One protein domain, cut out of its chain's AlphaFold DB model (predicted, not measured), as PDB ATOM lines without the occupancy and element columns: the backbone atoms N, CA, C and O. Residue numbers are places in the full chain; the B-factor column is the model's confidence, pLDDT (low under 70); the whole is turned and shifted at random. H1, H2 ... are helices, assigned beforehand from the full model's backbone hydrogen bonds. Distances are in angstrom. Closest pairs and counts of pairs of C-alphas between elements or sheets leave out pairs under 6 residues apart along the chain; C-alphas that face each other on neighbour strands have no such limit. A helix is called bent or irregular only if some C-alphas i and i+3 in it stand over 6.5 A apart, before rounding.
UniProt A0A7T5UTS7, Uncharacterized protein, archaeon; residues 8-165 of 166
ATOM      1  N   ALA A   8     182.156 158.483 202.095       65.69
ATOM      2  CA  ALA A   8     181.396 159.684 201.744       65.69
ATOM      3  C   ALA A   8     179.864 159.517 201.839       65.69
ATOM      4  O   ALA A   8     179.220 160.377 202.442       65.69
ATOM      5  N   PRO A   9     179.256 158.435 201.307       71.69
ATOM      6  CA  PRO A   9     177.802 158.280 201.323       71.69
ATOM      7  C   PRO A   9     177.268 158.080 202.739       71.69
ATOM      8  O   PRO A   9     176.328 158.755 203.155       71.69
ATOM      9  N   GLN A  10     177.907 157.204 203.520       78.94
ATOM     10  CA  GLN A  10     177.430 156.870 204.862       78.94
ATOM     11  C   GLN A  10     177.486 158.083 205.796       78.94
ATOM     12  O   GLN A  10     176.679 158.177 206.715       78.94
ATOM     13  N   PHE A  11     178.389 159.035 205.542       82.06
ATOM     14  CA  PHE A  11     178.469 160.266 206.320       82.06
ATOM     15  C   PHE A  11     177.248 161.175 206.124       82.06
ATOM     16  O   PHE A  11     176.717 161.687 207.104       82.06
ATOM     17  N   PHE A  12     176.747 161.335 204.891       86.12
ATOM     18  CA  PHE A  12     175.499 162.075 204.640       86.12
ATOM     19  C   PHE A  12     174.297 161.405 205.297       86.12
ATOM     20  O   PHE A  12     173.408 162.076 205.821       86.12
ATOM     21  N   LEU A  13     174.286 160.076 205.281       88.25
ATOM     22  CA  LEU A  13     173.223 159.295 205.884       88.25
ATOM     23  C   LEU A  13     173.233 159.424 207.418       88.25
ATOM     24  O   LEU A  13     172.192 159.711 208.003       88.25
ATOM     25  N   LEU A  14     174.406 159.331 208.056       89.06
ATOM     26  CA  LEU A  14     174.595 159.611 209.487       89.06
ATOM     27  C   LEU A  14     174.158 161.030 209.858       89.06
ATOM     28  O   LEU A  14     173.383 161.208 210.794       89.06
ATOM     29  N   LEU A  15     174.593 162.026 209.084       89.88
ATOM     30  CA  LEU A  15     174.215 163.421 209.294       89.88
ATOM     31  C   LEU A  15     172.689 163.605 209.247       89.88
ATOM     32  O   LEU A  15     172.114 164.309 210.074       89.88
ATOM     33  N   GLY A  16     172.024 162.939 208.298       89.69
ATOM     34  CA  GLY A  16     170.571 162.970 208.188       89.69
ATOM     35  C   GLY A  16     169.860 162.324 209.377       89.69
ATOM     36  O   GLY A  16     168.872 162.877 209.861       89.69
ATOM     37  N   ILE A  17     170.375 161.196 209.882       91.81
ATOM     38  CA  ILE A  17     169.851 160.529 211.087       91.81
ATOM     39  C   ILE A  17     169.950 161.481 212.281       91.81
ATOM     40  O   ILE A  17     168.953 161.697 212.970       91.81
ATOM     41  N   ASP A  18     171.118 162.094 212.485       91.19
ATOM     42  CA  ASP A  18     171.357 163.030 213.586       91.19
ATOM     43  C   ASP A  18     170.431 164.248 213.503       91.19
ATOM     44  O   ASP A  18     169.891 164.690 214.521       91.19
ATOM     45  N   PHE A  19     170.177 164.775 212.302       92.50
ATOM     46  CA  PHE A  19     169.226 165.872 212.122       92.50
ATOM     47  C   PHE A  19     167.787 165.458 212.398       92.50
ATOM     48  O   PHE A  19     167.077 166.212 213.059       92.50
ATOM     49  N   PHE A  20     167.342 164.283 211.952       93.06
ATOM     50  CA  PHE A  20     165.999 163.798 212.273       93.06
ATOM     51  C   PHE A  20     165.815 163.578 213.774       93.06
ATOM     52  O   PHE A  20     164.811 164.016 214.339       93.06
ATOM     53  N   LEU A  21     166.799 162.962 214.427       91.12
ATOM     54  CA  LEU A  21     166.756 162.678 215.854       91.12
ATOM     55  C   LEU A  21     166.813 163.971 216.679       91.12
ATOM     56  O   LEU A  21     165.977 164.196 217.554       91.12
ATOM     57  N   GLY A  22     167.747 164.864 216.348       89.44
ATOM     58  CA  GLY A  22     167.870 166.177 216.972       89.44
ATOM     59  C   GLY A  22     166.612 167.023 216.786       89.44
ATOM     60  O   GLY A  22     166.147 167.648 217.738       89.44
ATOM     61  N   ASN A  23     166.009 166.996 215.593       88.69
ATOM     62  CA  ASN A  23     164.757 167.695 215.328       88.69
ATOM     63  C   ASN A  23     163.592 167.060 216.104       88.69
ATOM     64  O   ASN A  23     162.800 167.793 216.678       88.69
ATOM     65  N   SER A  24     163.518 165.729 216.228       89.75
ATOM     66  CA  SER A  24     162.508 165.063 217.066       89.75
ATOM     67  C   SER A  24     162.579 165.549 218.519       89.75
ATOM     68  O   SER A  24     161.602 166.095 219.040       89.75
ATOM     69  N   VAL A  25     163.764 165.497 219.139       88.62
ATOM     70  CA  VAL A  25     163.984 165.992 220.510       88.62
ATOM     71  C   VAL A  25     163.636 167.475 220.632       88.62
ATOM     72  O   VAL A  25     162.949 167.880 221.571       88.62
ATOM     73  N   LEU A  26     164.063 168.290 219.665       85.69
ATOM     74  CA  LEU A  26     163.763 169.717 219.628       85.69
ATOM     75  C   LEU A  26     162.250 169.962 219.599       85.69
ATOM     76  O   LEU A  26     161.747 170.774 220.375       85.69
ATOM     77  N   THR A  27     161.514 169.233 218.754       85.25
ATOM     78  CA  THR A  27     160.054 169.358 218.648       85.25
ATOM     79  C   THR A  27     159.326 168.959 219.930       85.25
ATOM     80  O   THR A  27     158.346 169.619 220.276       85.25
ATOM     81  N   VAL A  28     159.835 167.975 220.681       85.88
ATOM     82  CA  VAL A  28     159.326 167.626 222.020       85.88
ATOM     83  C   VAL A  28     159.624 168.735 223.033       85.88
ATOM     84  O   VAL A  28     158.741 169.132 223.787       85.88
ATOM     85  N   MET A  29     160.838 169.296 223.035       82.69
ATOM     86  CA  MET A  29     161.211 170.398 223.939       82.69
ATOM     87  C   MET A  29     160.407 171.684 223.700       82.69
ATOM     88  O   MET A  29     160.221 172.486 224.613       82.69
ATOM     89  N   LEU A  30     159.914 171.886 222.478       79.12
ATOM     90  CA  LEU A  30     159.035 172.995 222.098       79.12
ATOM     91  C   LEU A  30     157.577 172.817 222.564       79.12
ATOM     92  O   LEU A  30     156.731 173.616 222.151       79.12
ATOM     93  N   ASP A  31     157.318 171.789 223.381       64.00
ATOM     94  CA  ASP A  31     156.068 171.308 223.982       64.00
ATOM     95  C   ASP A  31     154.814 172.187 223.759       64.00
ATOM     96  O   ASP A  31     154.774 173.387 224.057       64.00
ATOM     97  N   LYS A  32     153.752 171.563 223.225       65.19
ATOM     98  CA  LYS A  32     152.447 172.139 222.818       65.19
ATOM     99  C   LYS A  32     152.441 173.107 221.628       65.19
ATOM    100  O   LYS A  32     151.364 173.527 221.187       65.19
ATOM    101  N   ARG A  33     153.595 173.488 221.069       70.06
ATOM    102  CA  ARG A  33     153.636 174.354 219.869       70.06
ATOM    103  C   ARG A  33     153.457 173.583 218.567       70.06
ATOM    104  O   ARG A  33     152.969 174.170 217.604       70.06
ATOM    105  N   LEU A  34     153.781 172.297 218.534       75.44
ATOM    106  CA  LEU A  34     153.672 171.432 217.357       75.44
ATOM    107  C   LEU A  34     152.628 170.327 217.578       75.44
ATOM    108  O   LEU A  34     152.300 170.046 218.728       75.44
ATOM    109  N   PRO A  35     152.076 169.728 216.507       79.94
ATOM    110  CA  PRO A  35     151.245 168.535 216.631       79.94
ATOM    111  C   PRO A  35     152.033 167.372 217.243       79.94
ATOM    112  O   PRO A  35     153.159 167.108 216.819       79.94
ATOM    113  N   ASP A  36     151.406 166.629 218.154       82.19
ATOM    114  CA  ASP A  36     152.051 165.538 218.903       82.19
ATOM    115  C   ASP A  36     152.613 164.425 218.005       82.19
ATOM    116  O   ASP A  36     153.526 163.713 218.404       82.19
ATOM    117  N   ALA A  37     152.110 164.284 216.775       86.19
ATOM    118  CA  ALA A  37     152.574 163.282 215.815       86.19
ATOM    119  C   ALA A  37     153.942 163.602 215.180       86.19
ATOM    120  O   ALA A  37     154.626 162.689 214.723       86.19
ATOM    121  N   VAL A  38     154.348 164.877 215.126       85.44
ATOM    122  CA  VAL A  38     155.583 165.316 214.447       85.44
ATOM    123  C   VAL A  38     156.851 164.627 214.975       85.44
ATOM    124  O   VAL A  38     157.581 164.080 214.147       85.44
ATOM    125  N   PRO A  39     157.134 164.596 216.295       86.94
ATOM    126  CA  PRO A  39     158.345 163.951 216.808       86.94
ATOM    127  C   PRO A  39     158.419 162.464 216.453       86.94
ATOM    128  O   PRO A  39     159.469 161.992 216.026       86.94
ATOM    129  N   TYR A  40     157.297 161.742 216.519       89.00
ATOM    130  CA  TYR A  40     157.258 160.316 216.178       89.00
ATOM    131  C   TYR A  40     157.565 160.059 214.702       89.00
ATOM    132  O   TYR A  40     158.266 159.108 214.373       89.00
ATOM    133  N   VAL A  41     157.075 160.913 213.798       91.38
ATOM    134  CA  VAL A  41     157.382 160.789 212.364       91.38
ATOM    135  C   VAL A  41     158.874 161.014 212.104       91.38
ATOM    136  O   VAL A  41     159.479 160.263 211.341       91.38
ATOM    137  N   LEU A  42     159.475 162.015 212.753       90.25
ATOM    138  CA  LEU A  42     160.910 162.298 212.637       90.25
ATOM    139  C   LEU A  42     161.757 161.162 213.229       90.25
ATOM    140  O   LEU A  42     162.763 160.767 212.647       90.25
ATOM    141  N   GLU A  43     161.324 160.585 214.347       93.00
ATOM    142  CA  GLU A  43     161.989 159.444 214.970       93.00
ATOM    143  C   GLU A  43     161.920 158.192 214.082       93.00
ATOM    144  O   GLU A  43     162.948 157.564 213.828       93.00
ATOM    145  N   ILE A  44     160.756 157.874 213.505       92.75
ATOM    146  CA  ILE A  44     160.620 156.783 212.526       92.75
ATOM    147  C   ILE A  44     161.541 157.020 211.322       92.75
ATOM    148  O   ILE A  44     162.218 156.093 210.878       92.75
ATOM    149  N   ALA A  45     161.620 158.254 210.814       91.62
ATOM    150  CA  ALA A  45     162.527 158.592 209.720       91.62
ATOM    151  C   ALA A  45     164.000 158.339 210.088       91.62
ATOM    152  O   ALA A  45     164.751 157.817 209.260       91.62
ATOM    153  N   SER A  46     164.400 158.636 211.330       90.88
ATOM    154  CA  SER A  46     165.746 158.341 211.840       90.88
ATOM    155  C   SER A  46     166.019 156.833 211.924       90.88
ATOM    156  O   SER A  46     167.081 156.377 211.503       90.88
ATOM    157  N   PHE A  47     165.034 156.037 212.357       91.38
ATOM    158  CA  PHE A  47     165.149 154.579 212.396       91.38
ATOM    159  C   PHE A  47     165.278 153.963 211.003       91.38
ATOM    160  O   PHE A  47     166.028 153.004 210.840       91.38
ATOM    161  N   ILE A  48     164.594 154.513 209.996       89.62
ATOM    162  CA  ILE A  48     164.731 154.064 208.603       89.62
ATOM    163  C   ILE A  48     166.168 154.276 208.113       89.62
ATOM    164  O   ILE A  48     166.763 153.346 207.573       89.62
ATOM    165  N   GLY A  49     166.752 155.453 208.363       85.56
ATOM    166  CA  GLY A  49     168.154 155.713 208.028       85.56
ATOM    167  C   GLY A  49     169.100 154.784 208.788       85.56
ATOM    168  O   GLY A  49     170.000 154.190 208.205       85.56
ATOM    169  N   PHE A  50     168.871 154.575 210.086       87.12
ATOM    170  CA  PHE A  50     169.686 153.652 210.877       87.12
ATOM    171  C   PHE A  50     169.615 152.212 210.347       87.12
ATOM    172  O   PHE A  50     170.640 151.536 210.247       87.12
ATOM    173  N   ALA A  51     168.422 151.755 209.957       85.94
ATOM    174  CA  ALA A  51     168.232 150.458 209.322       85.94
ATOM    175  C   ALA A  51     168.994 150.373 207.994       85.94
ATOM    176  O   ALA A  51     169.666 149.378 207.752       85.94
ATOM    177  N   GLU A  52     168.961 151.418 207.166       82.75
ATOM    178  CA  GLU A  52     169.725 151.482 205.915       82.75
ATOM    179  C   GLU A  52     171.241 151.387 206.157       82.75
ATOM    180  O   GLU A  52     171.936 150.667 205.440       82.75
ATOM    181  N   LEU A  53     171.752 152.017 207.219       80.12
ATOM    182  CA  LEU A  53     173.166 151.943 207.596       80.12
ATOM    183  C   LEU A  53     173.581 150.532 208.042       80.12
ATOM    184  O   LEU A  53     174.651 150.053 207.670       80.12
ATOM    185  N   TRP A  54     172.729 149.859 208.820       75.50
ATOM    186  CA  TRP A  54     172.987 148.512 209.343       75.50
ATOM    187  C   TRP A  54     172.822 147.416 208.287       75.50
ATOM    188  O   TRP A  54     173.594 146.463 208.237       75.50
ATOM    189  N   VAL A  55     171.798 147.550 207.447       70.88
ATOM    190  CA  VAL A  55     171.362 146.522 206.496       70.88
ATOM    191  C   VAL A  55     172.023 146.699 205.127       70.88
ATOM    192  O   VAL A  55     172.200 145.716 204.399       70.88
ATOM    193  N   GLY A  56     172.441 147.923 204.791       63.97
ATOM    194  CA  GLY A  56     173.080 148.292 203.529       63.97
ATOM    195  C   GLY A  56     174.248 147.387 203.125       63.97
ATOM    196  O   GLY A  56     174.229 146.843 202.022       63.97
ATOM    197  N   PRO A  57     175.228 147.118 204.004       62.69
ATOM    198  CA  PRO A  57     176.348 146.239 203.667       62.69
ATOM    199  C   PRO A  57     175.939 144.775 203.438       62.69
ATOM    200  O   PRO A  57     176.590 144.066 202.677       62.69
ATOM    201  N   THR A  58     174.872 144.312 204.098       59.75
ATOM    202  CA  THR A  58     174.486 142.889 204.155       59.75
ATOM    203  C   THR A  58     173.427 142.466 203.137       59.75
ATOM    204  O   THR A  58     173.456 141.326 202.686       59.75
ATOM    205  N   ILE A  59     172.495 143.349 202.766       54.25
ATOM    206  CA  ILE A  59     171.399 143.046 201.823       54.25
ATOM    207  C   ILE A  59     171.589 143.790 200.492       54.25
ATOM    208  O   ILE A  59     171.124 143.333 199.451       54.25
ATOM    209  N   ILE A  60     172.312 144.913 200.507       53.03
ATOM    210  CA  ILE A  60     172.379 145.887 199.409       53.03
ATOM    211  C   ILE A  60     173.767 145.887 198.729       53.03
ATOM    212  O   ILE A  60     174.086 146.766 197.935       53.03
ATOM    213  N   GLY A  61     174.585 144.850 198.951       56.12
ATOM    214  CA  GLY A  61     175.918 144.680 198.343       56.12
ATOM    215  C   GLY A  61     175.963 144.608 196.804       56.12
ATOM    216  O   GLY A  61     177.026 144.364 196.241       56.12
ATOM    217  N   GLY A  62     174.829 144.807 196.121       60.41
ATOM    218  CA  GLY A  62     174.716 144.933 194.667       60.41
ATOM    219  C   GLY A  62     174.379 146.340 194.151       60.41
ATOM    220  O   GLY A  62     174.283 146.503 192.936       60.41
ATOM    221  N   ILE A  63     174.172 147.350 195.012       65.94
ATOM    222  CA  ILE A  63     173.923 148.725 194.540       65.94
ATOM    223  C   ILE A  63     175.242 149.370 194.098       65.94
ATOM    224  O   ILE A  63     176.213 149.355 194.859       65.94
ATOM    225  N   PRO A  64     175.293 149.959 192.889       72.50
ATOM    226  CA  PRO A  64     176.483 150.649 192.425       72.50
ATOM    227  C   PRO A  64     176.791 151.871 193.309       72.50
ATOM    228  O   PRO A  64     175.871 152.533 193.804       72.50
ATOM    229  N   PRO A  65     178.079 152.200 193.501       71.06
ATOM    230  CA  PRO A  65     178.515 153.242 194.427       71.06
ATOM    231  C   PRO A  65     177.937 154.624 194.096       71.06
ATOM    232  O   PRO A  65     177.714 155.423 195.009       71.06
ATOM    233  N   GLU A  66     177.623 154.907 192.825       72.62
ATOM    234  CA  GLU A  66     176.983 156.171 192.456       72.62
ATOM    235  C   GLU A  66     175.555 156.274 193.012       72.62
ATOM    236  O   GLU A  66     175.187 157.311 193.564       72.62
ATOM    237  N   LEU A  67     174.748 155.207 192.933       76.00
ATOM    238  CA  LEU A  67     173.382 155.219 193.480       76.00
ATOM    239  C   LEU A  67     173.392 155.374 195.002       76.00
ATOM    240  O   LEU A  67     172.566 156.103 195.548       76.00
ATOM    241  N   GLN A  68     174.334 154.720 195.685       76.81
ATOM    242  CA  GLN A  68     174.459 154.809 197.140       76.81
ATOM    243  C   GLN A  68     174.718 156.249 197.604       76.81
ATOM    244  O   GLN A  68     174.163 156.690 198.616       76.81
ATOM    245  N   PHE A  69     175.516 157.003 196.843       78.44
ATOM    246  CA  PHE A  69     175.716 158.426 197.084       78.44
ATOM    247  C   PHE A  69     174.405 159.210 196.952       78.44
ATOM    248  O   PHE A  69     174.057 159.962 197.860       78.44
ATOM    249  N   TYR A  70     173.655 159.015 195.864       81.31
ATOM    250  CA  TYR A  70     172.409 159.751 195.639       81.31
ATOM    251  C   TYR A  70     171.353 159.470 196.707       81.31
ATOM    252  O   TYR A  70     170.733 160.418 197.185       81.31
ATOM    253  N   TYR A  71     171.168 158.215 197.125       82.94
ATOM    254  CA  TYR A  71     170.227 157.890 198.202       82.94
ATOM    255  C   TYR A  71     170.601 158.588 199.510       82.94
ATOM    256  O   TYR A  71     169.770 159.278 200.099       82.94
ATOM    257  N   SER A  72     171.873 158.502 199.899       86.12
ATOM    258  CA  SER A  72     172.370 159.127 201.129       86.12
ATOM    259  C   SER A  72     172.269 160.657 201.080       86.12
ATOM    260  O   SER A  72     171.877 161.300 202.054       86.12
ATOM    261  N   PHE A  73     172.577 161.255 199.927       85.31
ATOM    262  CA  PHE A  73     172.479 162.695 199.711       85.31
ATOM    263  C   PHE A  73     171.026 163.183 199.744       85.31
ATOM    264  O   PHE A  73     170.719 164.180 200.398       85.31
ATOM    265  N   VAL A  74     170.108 162.470 199.086       88.75
ATOM    266  CA  VAL A  74     168.674 162.788 199.108       88.75
ATOM    267  C   VAL A  74     168.117 162.648 200.524       88.75
ATOM    268  O   VAL A  74     167.393 163.535 200.971       88.75
ATOM    269  N   TYR A  75     168.497 161.601 201.258       90.62
ATOM    270  CA  TYR A  75     168.107 161.424 202.656       90.62
ATOM    271  C   TYR A  75     168.561 162.610 203.526       90.62
ATOM    272  O   TYR A  75     167.753 163.205 204.246       90.62
ATOM    273  N   CYS A  76     169.819 163.038 203.374       90.38
ATOM    274  CA  CYS A  76     170.340 164.240 204.021       90.38
ATOM    275  C   CYS A  76     169.534 165.496 203.640       90.38
ATOM    276  O   CYS A  76     169.148 166.269 204.516       90.38
ATOM    277  N   MET A  77     169.206 165.696 202.363       90.50
ATOM    278  CA  MET A  77     168.397 166.840 201.921       90.50
ATOM    279  C   MET A  77     166.999 166.847 202.548       90.50
ATOM    280  O   MET A  77     166.540 167.892 203.009       90.50
ATOM    281  N   ILE A  78     166.331 165.693 202.617       93.38
ATOM    282  CA  ILE A  78     165.014 165.567 203.261       93.38
ATOM    283  C   ILE A  78     165.121 165.919 204.751       93.38
ATOM    284  O   ILE A  78     164.274 166.648 205.268       93.38
ATOM    285  N   SER A  79     166.180 165.470 205.432       92.69
ATOM    286  CA  SER A  79     166.399 165.801 206.844       92.69
ATOM    287  C   SER A  79     166.567 167.312 207.066       92.69
ATOM    288  O   SER A  79     165.886 167.881 207.919       92.69
ATOM    289  N   VAL A  80     167.354 168.006 206.233       93.19
ATOM    290  CA  VAL A  80     167.540 169.468 206.301       93.19
ATOM    291  C   VAL A  80     166.228 170.201 206.020       93.19
ATOM    292  O   VAL A  80     165.865 171.133 206.739       93.19
ATOM    293  N   LEU A  81     165.471 169.755 205.014       93.62
ATOM    294  CA  LEU A  81     164.150 170.308 204.715       93.62
ATOM    295  C   LEU A  81     163.178 170.128 205.885       93.62
ATOM    296  O   LEU A  81     162.383 171.029 206.144       93.62
ATOM    297  N   SER A  82     163.263 169.024 206.630       92.12
ATOM    298  CA  SER A  82     162.439 168.813 207.826       92.12
ATOM    299  C   SER A  82     162.749 169.833 208.932       92.12
ATOM    300  O   SER A  82     161.830 170.363 209.560       92.12
ATOM    301  N   VAL A  83     164.027 170.187 209.121       91.88
ATOM    302  CA  VAL A  83     164.454 171.219 210.080       91.88
ATOM    303  C   VAL A  83     163.946 172.596 209.647       91.88
ATOM    304  O   VAL A  83     163.425 173.359 210.465       91.88
ATOM    305  N   ILE A  84     164.039 172.909 208.351       91.31
ATOM    306  CA  ILE A  84     163.492 174.150 207.786       91.31
ATOM    307  C   ILE A  84     161.969 174.193 207.968       91.31
ATOM    308  O   ILE A  84     161.439 175.219 208.387       91.31
ATOM    309  N   ALA A  85     161.261 173.094 207.705       90.50
ATOM    310  CA  ALA A  85     159.807 173.020 207.821       90.50
ATOM    311  C   ALA A  85     159.325 173.282 209.256       90.50
ATOM    312  O   ALA A  85     158.395 174.067 209.452       90.50
ATOM    313  N   VAL A  86     159.986 172.697 210.263       88.19
ATOM    314  CA  VAL A  86     159.696 172.973 211.681       88.19
ATOM    315  C   VAL A  86     159.891 174.456 211.994       88.19
ATOM    316  O   VAL A  86     159.020 175.088 212.595       88.19
ATOM    317  N   ASN A  87     160.994 175.044 211.529       89.44
ATOM    318  CA  ASN A  87     161.295 176.452 211.757       89.44
ATOM    319  C   ASN A  87     160.268 177.397 211.101       89.44
ATOM    320  O   ASN A  87     159.770 178.336 211.727       89.44
ATOM    321  N   VAL A  88     159.897 177.116 209.848       88.44
ATOM    322  CA  VAL A  88     158.873 177.855 209.096       88.44
ATOM    323  C   VAL A  88     157.512 177.744 209.777       88.44
ATOM    324  O   VAL A  88     156.815 178.750 209.918       88.44
ATOM    325  N   TYR A  89     157.139 176.557 210.256       86.88
ATOM    326  CA  TYR A  89     155.891 176.355 210.985       86.88
ATOM    327  C   TYR A  89     155.838 177.200 212.268       86.88
ATOM    328  O   TYR A  89     154.833 177.859 212.545       86.88
ATOM    329  N   LEU A  90     156.930 177.247 213.035       85.38
ATOM    330  CA  LEU A  90     156.997 178.041 214.265       85.38
ATOM    331  C   LEU A  90     156.876 179.547 214.001       85.38
ATOM    332  O   LEU A  90     156.148 180.236 214.722       85.38
ATOM    333  N   LEU A  91     157.568 180.049 212.975       85.44
ATOM    334  CA  LEU A  91     157.610 181.475 212.653       85.44
ATOM    335  C   LEU A  91     156.339 181.963 211.951       85.44
ATOM    336  O   LEU A  91     155.767 182.967 212.372       85.44
ATOM    337  N   LEU A  92     155.893 181.267 210.901       85.25
ATOM    338  CA  LEU A  92     154.800 181.732 210.042       85.25
ATOM    339  C   LEU A  92     153.427 181.252 210.511       85.25
ATOM    340  O   LEU A  92     152.477 182.027 210.490       85.25
ATOM    341  N   VAL A  93     153.307 179.989 210.934       84.50
ATOM    342  CA  VAL A  93     151.998 179.397 211.264       84.50
ATOM    343  C   VAL A  93     151.633 179.665 212.718       84.50
ATOM    344  O   VAL A  93     150.529 180.110 213.020       84.50
ATOM    345  N   ARG A  94     152.566 179.421 213.643       82.69
ATOM    346  CA  ARG A  94     152.336 179.629 215.080       82.69
ATOM    347  C   ARG A  94     152.610 181.052 215.559       82.69
ATOM    348  O   ARG A  94     152.351 181.330 216.730       82.69
ATOM    349  N   GLY A  95     153.180 181.923 214.723       79.81
ATOM    350  CA  GLY A  95     153.552 183.295 215.098       79.81
ATOM    351  C   GLY A  95     154.511 183.370 216.294       79.81
ATOM    352  O   GLY A  95     154.589 184.383 216.988       79.81
ATOM    353  N   SER A  96     155.214 182.278 216.594       80.94
ATOM    354  CA  SER A  96     156.029 182.129 217.792       80.94
ATOM    355  C   SER A  96     157.463 182.556 217.495       80.94
ATOM    356  O   SER A  96     158.354 181.731 217.315       80.94
ATOM    357  N   ILE A  97     157.670 183.873 217.459       78.25
ATOM    358  CA  ILE A  97     158.913 184.505 216.991       78.25
ATOM    359  C   ILE A  97     160.134 184.058 217.808       78.25
ATOM    360  O   ILE A  97     161.151 183.692 217.231       78.25
ATOM    361  N   LEU A  98     160.041 184.047 219.142       79.69
ATOM    362  CA  LEU A  98     161.174 183.697 220.007       79.69
ATOM    363  C   LEU A  98     161.648 182.240 219.828       79.69
ATOM    364  O   LEU A  98     162.818 182.052 219.506       79.69
ATOM    365  N   PRO A  99     160.798 181.202 219.985       78.44
ATOM    366  CA  PRO A  99     161.239 179.828 219.764       78.44
ATOM    367  C   PRO A  99     161.606 179.571 218.303       78.44
ATOM    368  O   PRO A  99     162.577 178.869 218.078       78.44
ATOM    369  N   GLY A 100     160.912 180.179 217.332       80.62
ATOM    370  CA  GLY A 100     161.294 180.083 215.923       80.62
ATOM    371  C   GLY A 100     162.692 180.652 215.653       80.62
ATOM    372  O   GLY A 100     163.495 180.051 214.956       80.62
ATOM    373  N   LEU A 101     163.061 181.779 216.263       80.31
ATOM    374  CA  LEU A 101     164.415 182.328 216.115       80.31
ATOM    375  C   LEU A 101     165.475 181.468 216.812       80.31
ATOM    376  O   LEU A 101     166.571 181.308 216.277       80.31
ATOM    377  N   LEU A 102     165.153 180.878 217.966       81.31
ATOM    378  CA  LEU A 102     166.048 179.943 218.650       81.31
ATOM    379  C   LEU A 102     166.265 178.675 217.814       81.31
ATOM    380  O   LEU A 102     167.405 178.263 217.622       81.31
ATOM    381  N   THR A 103     165.206 178.089 217.250       83.50
ATOM    382  CA  THR A 103     165.335 176.929 216.357       83.50
ATOM    383  C   THR A 103     166.096 177.270 215.082       83.50
ATOM    384  O   THR A 103     166.935 176.483 214.646       83.50
ATOM    385  N   ALA A 104     165.880 178.460 214.517       83.88
ATOM    386  CA  ALA A 104     166.635 178.938 213.365       83.88
ATOM    387  C   ALA A 104     168.138 179.024 213.670       83.88
ATOM    388  O   ALA A 104     168.954 178.531 212.893       83.88
ATOM    389  N   ALA A 105     168.492 179.616 214.814       79.44
ATOM    390  CA  ALA A 105     169.873 179.823 215.229       79.44
ATOM    391  C   ALA A 105     170.585 178.505 215.557       79.44
ATOM    392  O   ALA A 105     171.678 178.261 215.058       79.44
ATOM    393  N   PHE A 106     169.969 177.646 216.370       79.25
ATOM    394  CA  PHE A 106     170.633 176.453 216.897       79.25
ATOM    395  C   PHE A 106     170.495 175.212 216.012       79.25
ATOM    396  O   PHE A 106     171.370 174.354 216.057       79.25
ATOM    397  N   ALA A 107     169.432 175.100 215.210       84.44
ATOM    398  CA  ALA A 107     169.164 173.896 214.423       84.44
ATOM    399  C   ALA A 107     169.216 174.155 212.914       84.44
ATOM    400  O   ALA A 107     169.895 173.427 212.192       84.44
ATOM    401  N   THR A 108     168.542 175.192 212.406       86.38
ATOM    402  CA  THR A 108     168.419 175.396 210.951       86.38
ATOM    403  C   THR A 108     169.707 175.914 210.316       86.38
ATOM    404  O   THR A 108     170.158 175.351 209.324       86.38
ATOM    405  N   ILE A 109     170.334 176.948 210.886       84.75
ATOM    406  CA  ILE A 109     171.580 177.501 210.336       84.75
ATOM    407  C   ILE A 109     172.707 176.457 210.364       84.75
ATOM    408  O   ILE A 109     173.288 176.218 209.305       84.75
ATOM    409  N   PRO A 110     173.005 175.784 211.494       85.06
ATOM    410  CA  PRO A 110     174.077 174.795 211.528       85.06
ATOM    411  C   PRO A 110     173.813 173.611 210.595       85.06
ATOM    412  O   PRO A 110     174.721 173.207 209.876       85.06
ATOM    413  N   SER A 111     172.577 173.095 210.542       87.38
ATOM    414  CA  SER A 111     172.263 171.932 209.699       87.38
ATOM    415  C   SER A 111     172.421 172.230 208.208       87.38
ATOM    416  O   SER A 111     173.072 171.462 207.496       87.38
ATOM    417  N   VAL A 112     171.921 173.378 207.737       87.56
ATOM    418  CA  VAL A 112     172.100 173.824 206.347       87.56
ATOM    419  C   VAL A 112     173.578 174.046 206.041       87.56
ATOM    420  O   VAL A 112     174.067 173.586 205.010       87.56
ATOM    421  N   PHE A 113     174.305 174.718 206.934       84.75
ATOM    422  CA  PHE A 113     175.688 175.103 206.676       84.75
ATOM    423  C   PHE A 113     176.635 173.897 206.643       84.75
ATOM    424  O   PHE A 113     177.450 173.775 205.727       84.75
ATOM    425  N   VAL A 114     176.495 172.972 207.598       84.62
ATOM    426  CA  VAL A 114     177.263 171.719 207.636       84.62
ATOM    427  C   VAL A 114     176.970 170.878 206.391       84.62
ATOM    428  O   VAL A 114     177.904 170.434 205.727       84.62
ATOM    429  N   SER A 115     175.695 170.725 206.017       85.62
ATOM    430  CA  SER A 115     175.299 169.946 204.832       85.62
ATOM    431  C   SER A 115     175.853 170.527 203.537       85.62
ATOM    432  O   SER A 115     176.380 169.794 202.704       85.62
ATOM    433  N   LEU A 116     175.759 171.849 203.370       83.75
ATOM    434  CA  LEU A 116     176.239 172.540 202.175       83.75
ATOM    435  C   LEU A 116     177.765 172.469 202.061       83.75
ATOM    436  O   LEU A 116     178.291 172.272 200.968       83.75
ATOM    437  N   SER A 117     178.471 172.582 203.186       78.75
ATOM    438  CA  SER A 117     179.936 172.512 203.217       78.75
ATOM    439  C   SER A 117     180.433 171.103 202.916       78.75
ATOM    440  O   SER A 117     181.368 170.937 202.139       78.75
ATOM    441  N   LEU A 118     179.759 170.076 203.442       79.25
ATOM    442  CA  LEU A 118     180.035 168.685 203.083       79.25
ATOM    443  C   LEU A 118     179.761 168.432 201.600       79.25
ATOM    444  O   LEU A 118     180.627 167.914 200.903       79.25
ATOM    445  N   ALA A 119     178.597 168.846 201.094       79.31
ATOM    446  CA  ALA A 119     178.263 168.712 199.678       79.31
ATOM    447  C   ALA A 119     179.319 169.388 198.789       79.31
ATOM    448  O   ALA A 119     179.837 168.766 197.866       79.31
ATOM    449  N   SER A 120     179.700 170.623 199.114       78.31
ATOM    450  CA  SER A 120     180.742 171.364 198.404       78.31
ATOM    451  C   SER A 120     182.095 170.644 198.439       78.31
ATOM    452  O   SER A 120     182.723 170.463 197.393       78.31
ATOM    453  N   TYR A 121     182.518 170.158 199.608       77.06
ATOM    454  CA  TYR A 121     183.762 169.406 199.752       77.06
ATOM    455  C   TYR A 121     183.782 168.152 198.867       77.06
ATOM    456  O   TYR A 121     184.761 167.912 198.158       77.06
ATOM    457  N   PHE A 122     182.695 167.376 198.852       72.75
ATOM    458  CA  PHE A 122     182.622 166.137 198.079       72.75
ATOM    459  C   PHE A 122     182.549 166.368 196.565       72.75
ATOM    460  O   PHE A 122     183.212 165.646 195.820       72.75
ATOM    461  N   VAL A 123     181.826 167.393 196.102       72.94
ATOM    462  CA  VAL A 123     181.782 167.748 194.670       72.94
ATOM    463  C   VAL A 123     183.164 168.144 194.157       72.94
ATOM    464  O   VAL A 123     183.588 167.673 193.103       72.94
ATOM    465  N   ASN A 124     183.894 168.953 194.925       69.94
ATOM    466  CA  ASN A 124     185.203 169.455 194.512       69.94
ATOM    467  C   ASN A 124     186.334 168.421 194.677       69.94
ATOM    468  O   ASN A 124     187.295 168.448 193.911       69.94
ATOM    469  N   SER A 125     186.226 167.494 195.638       66.81
ATOM    470  CA  SER A 125     187.302 166.536 195.955       66.81
ATOM    471  C   SER A 125     187.153 165.170 195.277       66.81
ATOM    472  O   SER A 125     188.159 164.511 195.027       66.81
ATOM    473  N   VAL A 126     185.922 164.715 195.002       63.62
ATOM    474  CA  VAL A 126     185.636 163.329 194.560       63.62
ATOM    475  C   VAL A 126     185.089 163.266 193.120       63.62
ATOM    476  O   VAL A 126     184.822 162.181 192.619       63.62
ATOM    477  N   GLN A 127     184.975 164.402 192.412       62.94
ATOM    478  CA  GLN A 127     184.455 164.479 191.030       62.94
ATOM    479  C   GLN A 127     183.096 163.775 190.851       62.94
ATOM    480  O   GLN A 127     182.832 163.113 189.848       62.94
ATOM    481  N   VAL A 128     182.212 163.912 191.841       63.16
ATOM    482  CA  VAL A 128     180.837 163.404 191.757       63.16
ATOM    483  C   VAL A 128     180.060 164.234 190.720       63.16
ATOM    484  O   VAL A 128     180.230 165.455 190.700       63.16
ATOM    485  N   PRO A 129     179.188 163.632 189.882       62.28
ATOM    486  CA  PRO A 129     178.353 164.349 188.915       62.28
ATOM    487  C   PRO A 129     177.222 165.129 189.609       62.28
ATOM    488  O   PRO A 129     176.037 164.804 189.528       62.28
ATOM    489  N   LEU A 130     177.607 166.186 190.315       63.22
ATOM    490  CA  LEU A 130     176.741 167.231 190.838       63.22
ATOM    491  C   LEU A 130     177.159 168.567 190.202       63.22
ATOM    492  O   LEU A 130     178.321 168.736 189.827       63.22
ATOM    493  N   PRO A 131     176.229 169.525 190.054       66.69
ATOM    494  CA  PRO A 131     176.568 170.856 189.571       66.69
ATOM    495  C   PRO A 131     177.624 171.502 190.474       66.69
ATOM    496  O   PRO A 131     177.620 171.303 191.689       66.69
ATOM    497  N   TRP A 132     178.522 172.282 189.869       60.25
ATOM    498  CA  TRP A 132     179.602 172.975 190.566       60.25
ATOM    499  C   TRP A 132     179.045 173.823 191.716       60.25
ATOM    500  O   TRP A 132     178.313 174.787 191.492       60.25
ATOM    501  N   LEU A 133     179.390 173.447 192.946       64.81
ATOM    502  CA  LEU A 133     179.070 174.202 194.152       64.81
ATOM    503  C   LEU A 133     180.268 175.086 194.530       64.81
ATOM    504  O   LEU A 133     181.413 174.640 194.392       64.81
ATOM    505  N   PRO A 134     180.037 176.317 195.026       67.56
ATOM    506  CA  PRO A 134     181.115 177.163 195.524       67.56
ATOM    507  C   PRO A 134     181.851 176.448 196.661       67.56
ATOM    508  O   PRO A 134     181.208 175.864 197.537       67.56
ATOM    509  N   VAL A 135     183.186 176.477 196.632       64.81
ATOM    510  CA  VAL A 135     184.032 175.856 197.660       64.81
ATOM    511  C   VAL A 135     183.789 176.570 198.985       64.81
ATOM    512  O   VAL A 135     184.031 177.770 199.101       64.81
ATOM    513  N   VAL A 136     183.280 175.834 199.969       65.31
ATOM    514  CA  VAL A 136     183.163 176.306 201.349       65.31
ATOM    515  C   VAL A 136     184.096 175.446 202.181       65.31
ATOM    516  O   VAL A 136     183.818 174.264 202.387       65.31
ATOM    517  N   ASP A 137     185.214 176.017 202.636       67.88
ATOM    518  CA  ASP A 137     186.125 175.270 203.501       67.88
ATOM    519  C   ASP A 137     185.422 174.950 204.823       67.88
ATOM    520  O   ASP A 137     184.795 175.811 205.449       67.88
ATOM    521  N   VAL A 138     185.548 173.696 205.263       64.25
ATOM    522  CA  VAL A 138     184.897 173.176 206.478       64.25
ATOM    523  C   VAL A 138     185.301 173.981 207.726       64.25
ATOM    524  O   VAL A 138     184.550 174.061 208.694       64.25
ATOM    525  N   GLU A 139     186.456 174.645 207.687       71.81
ATOM    526  CA  GLU A 139     186.971 175.511 208.753       71.81
ATOM    527  C   GLU A 139     186.085 176.740 209.020       71.81
ATOM    528  O   GLU A 139     185.997 177.206 210.157       71.81
ATOM    529  N   TRP A 140     185.364 177.235 208.009       69.75
ATOM    530  CA  TRP A 140     184.474 178.391 208.152       69.75
ATOM    531  C   TRP A 140     183.097 178.033 208.715       69.75
ATOM    532  O   TRP A 140     182.369 178.920 209.159       69.75
ATOM    533  N   VAL A 141     182.738 176.749 208.753       68.94
ATOM    534  CA  VAL A 141     181.448 176.247 209.260       68.94
ATOM    535  C   VAL A 141     181.154 176.688 210.700       68.94
ATOM    536  O   VAL A 141     180.087 177.270 210.935       68.94
ATOM    537  N   PRO A 142     182.050 176.476 211.686       71.62
ATOM    538  CA  PRO A 142     181.816 176.946 213.049       71.62
ATOM    539  C   PRO A 142     181.761 178.478 213.127       71.62
ATOM    540  O   PRO A 142     180.916 179.025 213.828       71.62
ATOM    541  N   ALA A 143     182.597 179.190 212.367       76.38
ATOM    542  CA  ALA A 143     182.603 180.651 212.378       76.38
ATOM    543  C   ALA A 143     181.292 181.240 211.828       76.38
ATOM    544  O   ALA A 143     180.717 182.148 212.425       76.38
ATOM    545  N   LEU A 144     180.786 180.697 210.720       71.75
ATOM    546  CA  LEU A 144     179.577 181.181 210.052       71.75
ATOM    547  C   LEU A 144     178.299 180.762 210.782       71.75
ATOM    548  O   LEU A 144     177.354 181.547 210.844       71.75
ATOM    549  N   SER A 145     178.287 179.584 211.409       72.06
ATOM    550  CA  SER A 145     177.191 179.191 212.302       72.06
ATOM    551  C   SER A 145     177.128 180.080 213.546       72.06
ATOM    552  O   SER A 145     176.056 180.596 213.857       72.06
ATOM    553  N   VAL A 146     178.263 180.361 214.201       78.81
ATOM    554  CA  VAL A 146     178.325 181.300 215.334       78.81
ATOM    555  C   VAL A 146     177.891 182.701 214.910       78.81
ATOM    556  O   VAL A 146     177.084 183.322 215.597       78.81
ATOM    557  N   LEU A 147     178.357 183.193 213.761       77.50
ATOM    558  CA  LEU A 147     177.977 184.508 213.248       77.50
ATOM    559  C   LEU A 147     176.471 184.583 212.938       77.50
ATOM    560  O   LEU A 147     175.818 185.554 213.316       77.50
ATOM    561  N   GLY A 148     175.895 183.538 212.340       72.06
ATOM    562  CA  GLY A 148     174.451 183.426 212.116       72.06
ATOM    563  C   GLY A 148     173.643 183.422 213.417       72.06
ATOM    564  O   GLY A 148     172.642 184.133 213.526       72.06
ATOM    565  N   ILE A 149     174.111 182.693 214.434       74.38
ATOM    566  CA  ILE A 149     173.507 182.679 215.774       74.38
ATOM    567  C   ILE A 149     173.570 184.073 216.412       74.38
ATOM    568  O   ILE A 149     172.563 184.561 216.920       74.38
ATOM    569  N   VAL A 150     174.725 184.743 216.354       78.94
ATOM    570  CA  VAL A 150     174.925 186.084 216.926       78.94
ATOM    571  C   VAL A 150     174.018 187.115 216.255       78.94
ATOM    572  O   VAL A 150     173.385 187.904 216.956       78.94
ATOM    573  N   ILE A 151     173.894 187.092 214.924       77.00
ATOM    574  CA  ILE A 151     172.998 187.998 214.189       77.00
ATOM    575  C   ILE A 151     171.540 187.774 214.601       77.00
ATOM    576  O   ILE A 151     170.822 188.741 214.861       77.00
ATOM    577  N   LEU A 152     171.098 186.519 214.708       71.75
ATOM    578  CA  LEU A 152     169.729 186.211 215.124       71.75
ATOM    579  C   LEU A 152     169.458 186.617 216.578       71.75
ATOM    580  O   LEU A 152     168.412 187.196 216.863       71.75
ATOM    581  N   LEU A 153     170.402 186.386 217.494       72.12
ATOM    582  CA  LEU A 153     170.281 186.821 218.889       72.12
ATOM    583  C   LEU A 153     170.270 188.350 219.015       72.12
ATOM    584  O   LEU A 153     169.469 188.897 219.776       72.12
ATOM    585  N   ALA A 154     171.096 189.055 218.239       71.69
ATOM    586  CA  ALA A 154     171.083 190.514 218.178       71.69
ATOM    587  C   ALA A 154     169.740 191.043 217.640       71.69
ATOM    588  O   ALA A 154     169.180 191.987 218.203       71.69
ATOM    589  N   ALA A 155     169.176 190.395 216.616       70.94
ATOM    590  CA  ALA A 155     167.862 190.727 216.071       70.94
ATOM    591  C   ALA A 155     166.718 190.504 217.080       70.94
ATOM    592  O   ALA A 155     165.746 191.259 217.072       70.94
ATOM    593  N   VAL A 156     166.837 189.524 217.986       66.75
ATOM    594  CA  VAL A 156     165.900 189.312 219.110       66.75
ATOM    595  C   VAL A 156     166.063 190.378 220.197       66.75
ATOM    596  O   VAL A 156     165.069 190.881 220.728       66.75
ATOM    597  N   ALA A 157     167.301 190.728 220.549       67.44
ATOM    598  CA  ALA A 157     167.588 191.682 221.618       67.44
ATOM    599  C   ALA A 157     167.158 193.116 221.257       67.44
ATOM    600  O   ALA A 157     166.680 193.857 222.118       67.44
ATOM    601  N   TYR A 158     167.264 193.497 219.982       65.25
ATOM    602  CA  TYR A 158     166.965 194.846 219.498       65.25
ATOM    603  C   TYR A 158     165.535 195.351 219.828       65.25
ATOM    604  O   TYR A 158     165.401 196.417 220.442       65.25
ATOM    605  N   PRO A 159     164.440 194.617 219.530       58.19
ATOM    606  CA  PRO A 159     163.086 195.034 219.906       58.19
ATOM    607  C   PRO A 159     162.808 194.947 221.419       58.19
ATOM    608  O   PRO A 159     161.965 195.692 221.921       58.19
ATOM    609  N   ALA A 160     163.506 194.077 222.158       57.84
ATOM    610  CA  ALA A 160     163.355 193.957 223.611       57.84
ATOM    611  C   ALA A 160     163.947 195.165 224.360       57.84
ATOM    612  O   ALA A 160     163.354 195.643 225.327       57.84
ATOM    613  N   VAL A 161     165.077 195.697 223.881       57.09
ATOM    614  CA  VAL A 161     165.694 196.926 224.408       57.09
ATOM    615  C   VAL A 161     164.848 198.153 224.053       57.09
ATOM    616  O   VAL A 161     164.563 198.971 224.922       57.09
ATOM    617  N   SER A 162     164.350 198.237 222.816       52.62
ATOM    618  CA  SER A 162     163.480 199.327 222.342       52.62
ATOM    619  C   SER A 162     162.192 199.505 223.168       52.62
ATOM    620  O   SER A 162     161.768 200.631 223.420       52.62
ATOM    621  N   ARG A 163     161.589 198.412 223.663       54.31
ATOM    622  CA  ARG A 163     160.383 198.462 224.516       54.31
ATOM    623  C   ARG A 163     160.637 198.849 225.975       54.31
ATOM    624  O   ARG A 163     159.677 199.189 226.650       54.31
ATOM    625  N   ARG A 164     161.877 198.781 226.474       53.62
ATOM    626  CA  ARG A 164     162.232 199.206 227.846       53.62
ATOM    627  C   ARG A 164     162.579 200.693 227.960       53.62
ATOM    628  O   ARG A 164     162.704 201.188 229.071       53.62
ATOM    629  N   VAL A 165     162.796 201.368 226.831       56.59
ATOM    630  CA  VAL A 165     163.240 202.774 226.771       56.59
ATOM    631  C   VAL A 165     162.070 203.736 226.472       56.59
ATOM    632  O   VAL A 165     162.263 204.948 226.454       56.59
TER     633      VAL A 165
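What this domain is: This is residues 8 to 165 of the 166 residues of an uncharacterized protein of archaeon (UniProt A0A7T5UTS7). Long, nearly aligned helices form a flat slab: bent H4 packs on H3 and H1 in the middle, H2 lies on H1 along one edge, and H5 lies on H4 along the other, with residues 157 to 165 sticking out. The printed part has 158 residues, with five named helices, H1 to H5 in chain order, and no named strand; it is all helix, a bundle, helices side by side, of H1, H2, H3, H4a, H4b and H5. It is only just compact, close to loose, with a radius of gyration of the C-alphas of 17.8 A, and spans 66 by 37 by 20 A.

Where its parts are: Find C-alpha 97 at (158.913, 184.505, 216.991), where H4, residues 97 to 126, begins; by its hydrogen bonds it was assigned as one helix, but it is bent, C-alphas 106 and 109 being 6.7 A apart. Its arms are H4a, residues 97 to 106, 14.2 A, and H4b, residues 109 to 126, 25.4 A. H3, residues 65 to 93, runs 40.9 A. H1 starts at C-alpha 8, (181.396, 159.684, 201.744), and runs 31.9 A to residue 29. H2, residues 37 to 59, 31.0 A, has a kink of 32 degrees near residue 53 and is only just irregular, C-alphas 54 and 57 being 7.0 A apart. H5, residues 140 to 162, runs 32.9 A to C-alpha 162 at (163.480, 199.327, 222.342).

How they stand to each other: Start at H4, whose arms stand at a shallow tilt of 31 degrees. H3 and H4a form a hairpin at 25 degrees; residues 84 to 91 alone of H3 touch H4a, the closest C-alphas being Leu 90 and Gly 100, 5.0 A. H4b and H5 form another at 21 degrees, closest at the C-alphas of Pro 110 and Ser 145, 5.4 A. H1 touches H3, the same way at 21 degrees, with the C-alphas of Gly 16 and Cys 76 closest at 4.4 A. H1 and H2 form a hairpin at 22 degrees, with the C-alphas of Ser 24 and Pro 39 closest at 4.3 A. H2 and H5 are apart. Every O i to N i+4 pair is within hydrogen-bond range in H3, H4a and H4b; H1 has 17 of 18, H2 and H5 17 of 19 each.

The domain as a whole: The C-alphas farthest apart are those of Gly 62 and Val 165, 67.1 A. The printed part has no cut; the link from H4 to H5, residues 127 to 139, is long. Mean pLDDT of the printed part is 78.2, with 38 residues under 70, among them 56 to 63, 124 to 138 and 156 to 165.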